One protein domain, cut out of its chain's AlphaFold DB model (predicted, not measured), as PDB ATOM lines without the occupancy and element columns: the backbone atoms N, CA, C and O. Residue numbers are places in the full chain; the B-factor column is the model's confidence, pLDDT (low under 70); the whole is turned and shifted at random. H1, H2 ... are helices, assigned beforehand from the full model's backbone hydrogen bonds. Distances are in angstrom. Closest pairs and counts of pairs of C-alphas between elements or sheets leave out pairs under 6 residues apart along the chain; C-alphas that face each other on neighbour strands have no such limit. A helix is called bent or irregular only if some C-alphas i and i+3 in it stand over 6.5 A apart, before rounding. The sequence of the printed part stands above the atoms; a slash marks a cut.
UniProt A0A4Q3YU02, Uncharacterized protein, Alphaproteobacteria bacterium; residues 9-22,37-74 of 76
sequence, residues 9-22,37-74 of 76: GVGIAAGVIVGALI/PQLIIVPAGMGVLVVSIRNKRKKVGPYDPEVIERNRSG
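AT A GLANCE: This is residues 9 to 22 and 37 to 74 of the 76 residues of an uncharacterized protein of Alphaproteobacteria bacterium (UniProt A0A4Q3YU02). Two helices, H1 and H2, pack side by side in opposite ways, with H1 along the earlier part of H2, while the later part of H2 runs on past H1 as a long arm. Beyond the end of that arm, across a short loop, the small helix H3 lies away from both. The printed part has 52 residues with three named helices, in the order H1, H2, H3, and no named strand; the class is all helix. It is only just loose, close to extended, with a radius of gyration of the C-alphas of 14.3 A and spans of 45 by 20 by 12 A.

IN THESE COORDINATES: H1 takes residues 9 to 22 and begins at C-alpha 9 (-33.073, -36.372, 0.174); its length is 19.8 A. H2, the longest helix, takes residues 38 to 58 and measures 29.9 A from C-alpha 38 (-34.413, -21.880, 11.805) to C-alpha 58. It is neither bent nor irregular, but only just: C-alphas 39 and 42 are 6.1 A apart. H3 takes residues 65 to 72, is 10.3 A long and ends at C-alpha 72 (-12.226, -35.143, -15.050).

HOW THE PARTS SIT: H1 and H2 touch, and their closest C-alphas, those of Gly 15 and Ala 44, are 3.8 A apart. They run opposite ways at a tilt of 35.2 degrees, only just steep. H3 is apart from H1 and from H2. In H1 and H3 every O i to N i+4 pair is within hydrogen-bond range; in H2, 16 of 17 are.

THE WHOLE: The outline is a rod, and the two C-alphas farthest apart, those of Ile 22 and Ser 73, are 45.6 A apart. Residues 23 to 36 are not printed, and C-alphas 22 and 37 are 10.8 A apart across this cut, which lies in the link from H1 to H2. The link from H2 to H3, with 6 residues between them, is short. The mean pLDDT of the printed part is 90.6, and no printed residue is under 70.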
ATOM      1  N   GLY A   9     -31.673 -36.571  -0.197       91.31
ATOM      2  CA  GLY A   9     -33.073 -36.372   0.174       91.31
ATOM      3  C   GLY A   9     -33.470 -37.092   1.463       91.31
ATOM      4  O   GLY A   9     -34.285 -36.573   2.216       91.31
ATOM      5  N   VAL A  10     -32.840 -38.231   1.782       91.06
ATOM      6  CA  VAL A  10     -33.073 -38.934   3.057       91.06
ATOM      7  C   VAL A  10     -32.519 -38.125   4.230       91.06
ATOM      8  O   VAL A  10     -33.165 -38.036   5.270       91.06
ATOM      9  N   GLY A  11     -31.357 -37.490   4.051       91.44
ATOM     10  CA  GLY A  11     -30.786 -36.576   5.040       91.44
ATOM     11  C   GLY A  11     -31.681 -35.363   5.277       91.44
ATOM     12  O   GLY A  11     -31.975 -35.043   6.424       91.44
ATOM     13  N   ILE A  12     -32.171 -34.742   4.198       93.44
ATOM     14  CA  ILE A  12     -33.113 -33.615   4.272       93.44
ATOM     15  C   ILE A  12     -34.381 -34.033   5.012       93.44
ATOM     16  O   ILE A  12     -34.756 -33.378   5.975       93.44
ATOM     17  N   ALA A  13     -35.016 -35.133   4.597       95.12
ATOM     18  CA  ALA A  13     -36.262 -35.602   5.193       95.12
ATOM     19  C   ALA A  13     -36.102 -35.887   6.692       95.12
ATOM     20  O   ALA A  13     -36.901 -35.411   7.495       95.12
ATOM     21  N   ALA A  14     -35.036 -36.592   7.083       94.00
ATOM     22  CA  ALA A  14     -34.743 -36.856   8.487       94.00
ATOM     23  C   ALA A  14     -34.534 -35.559   9.282       94.00
ATOM     24  O   ALA A  14     -35.094 -35.399  10.364       94.00
ATOM     25  N   GLY A  15     -33.772 -34.613   8.728       94.44
ATOM     26  CA  GLY A  15     -33.542 -33.319   9.359       94.44
ATOM     27  C   GLY A  15     -34.818 -32.484   9.492       94.44
ATOM     28  O   GLY A  15     -35.062 -31.937  10.560       94.44
ATOM     29  N   VAL A  16     -35.676 -32.447   8.469       95.44
ATOM     30  CA  VAL A  16     -36.980 -31.764   8.527       95.44
ATOM     31  C   VAL A  16     -37.878 -32.383   9.593       95.44
ATOM     32  O   VAL A  16     -38.476 -31.640  10.360       95.44
ATOM     33  N   ILE A  17     -37.944 -33.715   9.695       96.19
ATOM     34  CA  ILE A  17     -38.740 -34.395  10.729       96.19
ATOM     35  C   ILE A  17     -38.246 -34.009  12.126       96.19
ATOM     36  O   ILE A  17     -39.043 -33.608  12.970       96.19
ATOM     37  N   VAL A  18     -36.933 -34.073  12.366       95.12
ATOM     38  CA  VAL A  18     -36.343 -33.667  13.653       95.12
ATOM     39  C   VAL A  18     -36.636 -32.197  13.947       95.12
ATOM     40  O   VAL A  18     -37.063 -31.862  15.049       95.12
ATOM     41  N   GLY A  19     -36.457 -31.321  12.961       94.25
ATOM     42  CA  GLY A  19     -36.731 -29.900  13.113       94.25
ATOM     43  C   GLY A  19     -38.204 -29.586  13.361       94.25
ATOM     44  O   GLY A  19     -38.514 -28.725  14.177       94.25
ATOM     45  N   ALA A  20     -39.121 -30.327  12.737       93.44
ATOM     46  CA  ALA A  20     -40.556 -30.205  12.972       93.44
ATOM     47  C   ALA A  20     -40.940 -30.637  14.395       93.44
ATOM     48  O   ALA A  20     -41.766 -29.985  15.022       93.44
ATOM     49  N   LEU A  21     -40.309 -31.686  14.937       94.50
ATOM     50  CA  LEU A  21     -40.514 -32.110  16.327       94.50
ATOM     51  C   LEU A  21     -40.009 -31.060  17.327       94.50
ATOM     52  O   LEU A  21     -40.683 -30.784  18.319       94.50
ATOM     53  N   ILE A  22     -38.847 -30.453  17.061       93.06
ATOM     54  CA  ILE A  22     -38.306 -29.360  17.884       93.06
ATOM     55  C   ILE A  22     -39.229 -28.141  17.810       93.06
ATOM     56  O   ILE A  22     -39.575 -27.565  18.839       93.06
ATOM     57  N   PRO A  37     -38.235 -20.247  11.981       87.31
ATOM     58  CA  PRO A  37     -38.075 -21.187  10.860       87.31
ATOM     59  C   PRO A  37     -36.714 -21.906  10.875       87.31
ATOM     60  O   PRO A  37     -36.565 -23.020  10.367       87.31
ATOM     61  N   GLN A  38     -35.722 -21.296  11.526       90.56
ATOM     62  CA  GLN A  38     -34.413 -21.880  11.805       90.56
ATOM     63  C   GLN A  38     -34.479 -23.242  12.514       90.56
ATOM     64  O   GLN A  38     -33.618 -24.082  12.261       90.56
ATOM     65  N   LEU A  39     -35.516 -23.498  13.322       90.06
ATOM     66  CA  LEU A  39     -35.707 -24.781  14.010       90.06
ATOM     67  C   LEU A  39     -35.944 -25.942  13.041       90.06
ATOM     68  O   LEU A  39     -35.667 -27.080  13.395       90.06
ATOM     69  N   ILE A  40     -36.393 -25.667  11.814       91.38
ATOM     70  CA  ILE A  40     -36.588 -26.675  10.766       91.38
ATOM     71  C   ILE A  40     -35.417 -26.662   9.779       91.38
ATOM     72  O   ILE A  40     -34.880 -27.714   9.424       91.38
ATOM     73  N   ILE A  41     -34.986 -25.469   9.362       92.00
ATOM     74  CA  ILE A  41     -33.955 -25.302   8.327       92.00
ATOM     75  C   ILE A  41     -32.597 -25.842   8.793       92.00
ATOM     76  O   ILE A  41     -31.921 -26.542   8.035       92.00
ATOM     77  N   VAL A  42     -32.186 -25.554  10.034       93.25
ATOM     78  CA  VAL A  42     -30.867 -25.967  10.541       93.25
ATOM     79  C   VAL A  42     -30.761 -27.496  10.648       93.25
ATOM     80  O   VAL A  42     -29.807 -28.056  10.096       93.25
ATOM     81  N   PRO A  43     -31.729 -28.214  11.252       93.25
ATOM     82  CA  PRO A  43     -31.729 -29.676  11.244       93.25
ATOM     83  C   PRO A  43     -31.750 -30.293   9.841       93.25
ATOM     84  O   PRO A  43     -31.022 -31.257   9.593       93.25
ATOM     85  N   ALA A  44     -32.511 -29.723   8.898       93.31
ATOM     86  CA  ALA A  44     -32.522 -30.170   7.503       93.31
ATOM     87  C   ALA A  44     -31.130 -30.073   6.851       93.31
ATOM     88  O   ALA A  44     -30.650 -31.041   6.252       93.31
ATOM     89  N   GLY A  45     -30.444 -28.938   7.023       93.50
ATOM     90  CA  GLY A  45     -29.074 -28.742   6.541       93.50
ATOM     91  C   GLY A  45     -28.073 -29.703   7.192       93.50
ATOM     92  O   GLY A  45     -27.244 -30.303   6.505       93.50
ATOM     93  N   MET A  46     -28.195 -29.929   8.503       95.19
ATOM     94  CA  MET A  46     -27.376 -30.908   9.228       95.19
ATOM     95  C   MET A  46     -27.567 -32.331   8.693       95.19
ATOM     96  O   MET A  46     -26.589 -33.059   8.518       95.19
ATOM     97  N   GLY A  47     -28.797 -32.717   8.356       93.56
ATOM     98  CA  GLY A  47     -29.084 -34.013   7.742       93.56
ATOM     99  C   GLY A  47     -28.356 -34.214   6.409       93.56
ATOM    100  O   GLY A  47     -27.750 -35.267   6.184       93.56
ATOM    101  N   VAL A  48     -28.320 -33.189   5.551       94.31
ATOM    102  CA  VAL A  48     -27.532 -33.214   4.302       94.31
ATOM    103  C   VAL A  48     -26.043 -33.371   4.587       94.31
ATOM    104  O   VAL A  48     -25.374 -34.179   3.936       94.31
ATOM    105  N   LEU A  49     -25.514 -32.624   5.558       94.31
ATOM    106  CA  LEU A  49     -24.099 -32.682   5.923       94.31
ATOM    107  C   LEU A  49     -23.703 -34.070   6.424       94.31
ATOM    108  O   LEU A  49     -22.689 -34.608   5.981       94.31
ATOM    109  N   VAL A  50     -24.515 -34.691   7.280       94.69
ATOM    110  CA  VAL A  50     -24.268 -36.049   7.786       94.69
ATOM    111  C   VAL A  50     -24.211 -37.056   6.637       94.69
ATOM    112  O   VAL A  50     -23.253 -37.830   6.539       94.69
ATOM    113  N   VAL A  51     -25.190 -37.017   5.729       93.75
ATOM    114  CA  VAL A  51     -25.213 -37.896   4.549       93.75
ATOM    115  C   VAL A  51     -24.000 -37.645   3.646       93.75
ATOM    116  O   VAL A  51     -23.340 -38.598   3.220       93.75
ATOM    117  N   SER A  52     -23.648 -36.379   3.411       92.94
ATOM    118  CA  SER A  52     -22.490 -35.988   2.599       92.94
ATOM    119  C   SER A  52     -21.178 -36.484   3.198       92.94
ATOM    120  O   SER A  52     -20.377 -37.111   2.504       92.94
ATOM    121  N   ILE A  53     -20.970 -36.285   4.502       94.00
ATOM    122  CA  ILE A  53     -19.776 -36.746   5.220       94.00
ATOM    123  C   ILE A  53     -19.685 -38.270   5.169       94.00
ATOM    124  O   ILE A  53     -18.609 -38.813   4.907       94.00
ATOM    125  N   ARG A  54     -20.800 -38.979   5.374       93.88
ATOM    126  CA  ARG A  54     -20.842 -40.442   5.282       93.88
ATOM    127  C   ARG A  54     -20.460 -40.913   3.882       93.88
ATOM    128  O   ARG A  54     -19.613 -41.799   3.756       93.88
ATOM    129  N   ASN A  55     -21.056 -40.336   2.841       92.50
ATOM    130  CA  ASN A  55     -20.770 -40.709   1.454       92.50
ATOM    131  C   ASN A  55     -19.320 -40.389   1.064       92.50
ATOM    132  O   ASN A  55     -18.669 -41.220   0.434       92.50
ATOM    133  N   LYS A  56     -18.776 -39.256   1.530       90.94
ATOM    134  CA  LYS A  56     -17.361 -38.898   1.364       90.94
ATOM    135  C   LYS A  56     -16.436 -39.908   2.041       90.94
ATOM    136  O   LYS A  56     -15.509 -40.406   1.412       90.94
ATOM    137  N   ARG A  57     -16.705 -40.269   3.302       92.06
ATOM    138  CA  ARG A  57     -15.912 -41.263   4.053       92.06
ATOM    139  C   ARG A  57     -15.943 -42.644   3.406       92.06
ATOM    140  O   ARG A  57     -14.942 -43.350   3.429       92.06
ATOM    141  N   LYS A  58     -17.085 -43.036   2.839       90.62
ATOM    142  CA  LYS A  58     -17.238 -44.313   2.132       90.62
ATOM    143  C   LYS A  58     -16.771 -44.261   0.674       90.62
ATOM    144  O   LYS A  58     -16.722 -45.324   0.068       90.62
ATOM    145  N   LYS A  59     -16.392 -43.084   0.153       90.19
ATOM    146  CA  LYS A  59     -15.965 -42.855  -1.237       90.19
ATOM    147  C   LYS A  59     -16.986 -43.385  -2.251       90.19
ATOM    148  O   LYS A  59     -16.662 -44.194  -3.110       90.19
ATOM    149  N   VAL A  60     -18.246 -42.984  -2.090       90.06
ATOM    150  CA  VAL A  60     -19.371 -43.455  -2.918       90.06
ATOM    151  C   VAL A  60     -20.134 -42.294  -3.541       90.06
ATOM    152  O   VAL A  60     -20.168 -41.189  -2.992       90.06
ATOM    153  N   GLY A  61     -20.800 -42.565  -4.667       86.69
ATOM    154  CA  GLY A  61     -21.575 -41.563  -5.398       86.69
ATOM    155  C   GLY A  61     -20.653 -40.490  -5.991       86.69
ATOM    156  O   GLY A  61     -19.669 -40.853  -6.630       86.69
ATOM    157  N   PRO A  62     -20.898 -39.188  -5.747       83.62
ATOM    158  CA  PRO A  62     -20.042 -38.109  -6.258       83.62
ATOM    159  C   PRO A  62     -18.596 -38.137  -5.741       83.62
ATOM    160  O   PRO A  62     -17.735 -37.450  -6.280       83.62
ATOM    161  N   TYR A  63     -18.334 -38.896  -4.672       86.44
ATOM    162  CA  TYR A  63     -17.017 -39.017  -4.047       86.44
ATOM    163  C   TYR A  63     -16.284 -40.318  -4.422       86.44
ATOM    164  O   TYR A  63     -15.237 -40.601  -3.838       86.44
ATOM    165  N   ASP A  64     -16.839 -41.135  -5.327       88.06
ATOM    166  CA  ASP A  64     -16.163 -42.332  -5.841       88.06
ATOM    167  C   ASP A  64     -14.995 -41.905  -6.760       88.06
ATOM    168  O   ASP A  64     -15.224 -41.129  -7.692       88.06
ATOM    169  N   PRO A  65     -13.749 -42.361  -6.514       84.56
ATOM    170  CA  PRO A  65     -12.591 -42.021  -7.337       84.56
ATOM    171  C   PRO A  65     -12.798 -42.294  -8.828       84.56
ATOM    172  O   PRO A  65     -12.407 -41.461  -9.637       84.56
ATOM    173  N   GLU A  66     -13.467 -43.397  -9.181       85.94
ATOM    174  CA  GLU A  66     -13.742 -43.760 -10.578       85.94
ATOM    175  C   GLU A  66     -14.658 -42.722 -11.241       85.94
ATOM    176  O   GLU A  66     -14.429 -42.301 -12.373       85.94
ATOM    177  N   VAL A  67     -15.680 -42.256 -10.516       83.56
ATOM    178  CA  VAL A  67     -16.614 -41.222 -10.990       83.56
ATOM    179  C   VAL A  67     -15.906 -39.874 -11.122       83.56
ATOM    180  O   VAL A  67     -16.120 -39.158 -12.098       83.56
ATOM    181  N   ILE A  68     -15.034 -39.529 -10.170       85.44
ATOM    182  CA  ILE A  68     -14.240 -38.293 -10.218       85.44
ATOM    183  C   ILE A  68     -13.295 -38.309 -11.425       85.44
ATOM    184  O   ILE A  68     -13.176 -37.302 -12.123       85.44
ATOM    185  N   GLU A  69     -12.633 -39.434 -11.680       86.44
ATOM    186  CA  GLU A  69     -11.725 -39.606 -12.811       86.44
ATOM    187  C   GLU A  69     -12.474 -39.539 -14.149       86.44
ATOM    188  O   GLU A  69     -12.057 -38.821 -15.060       86.44
ATOM    189  N   ARG A  70     -13.652 -40.171 -14.231       84.69
ATOM    190  CA  ARG A  70     -14.534 -40.090 -15.403       84.69
ATOM    191  C   ARG A  70     -14.977 -38.652 -15.686       84.69
ATOM    192  O   ARG A  70     -14.800 -38.175 -16.807       84.69
ATOM    193  N   ASN A  71     -15.435 -37.934 -14.657       83.50
ATOM    194  CA  ASN A  71     -15.834 -36.528 -14.760       83.50
ATOM    195  C   ASN A  71     -14.659 -35.620 -15.161       83.50
ATOM    196  O   ASN A  71     -14.837 -34.710 -15.965       83.50
ATOM    197  N   ARG A  72     -13.444 -35.876 -14.651       81.00
ATOM    198  CA  ARG A  72     -12.226 -35.143 -15.050       81.00
ATOM    199  C   ARG A  72     -11.844 -35.376 -16.507       81.00
ATOM    200  O   ARG A  72     -11.341 -34.463 -17.147       81.00
ATOM    201  N   SER A  73     -12.099 -36.573 -17.033       84.75
ATOM    202  CA  SER A  73     -11.851 -36.904 -18.442       84.75
ATOM    203  C   SER A  73     -12.887 -36.322 -19.418       84.75
ATOM    204  O   SER A  73     -12.813 -36.594 -20.614       84.75
ATOM    205  N   GLY A  74     -13.873 -35.554 -18.933       73.69
ATOM    206  CA  GLY A  74     -14.950 -34.992 -19.755       73.69
ATOM    207  C   GLY A  74     -15.960 -36.027 -20.267       73.69
ATOM    208  O   GLY A  74     -16.845 -35.689 -21.046       73.69
TER     209      GLY A  74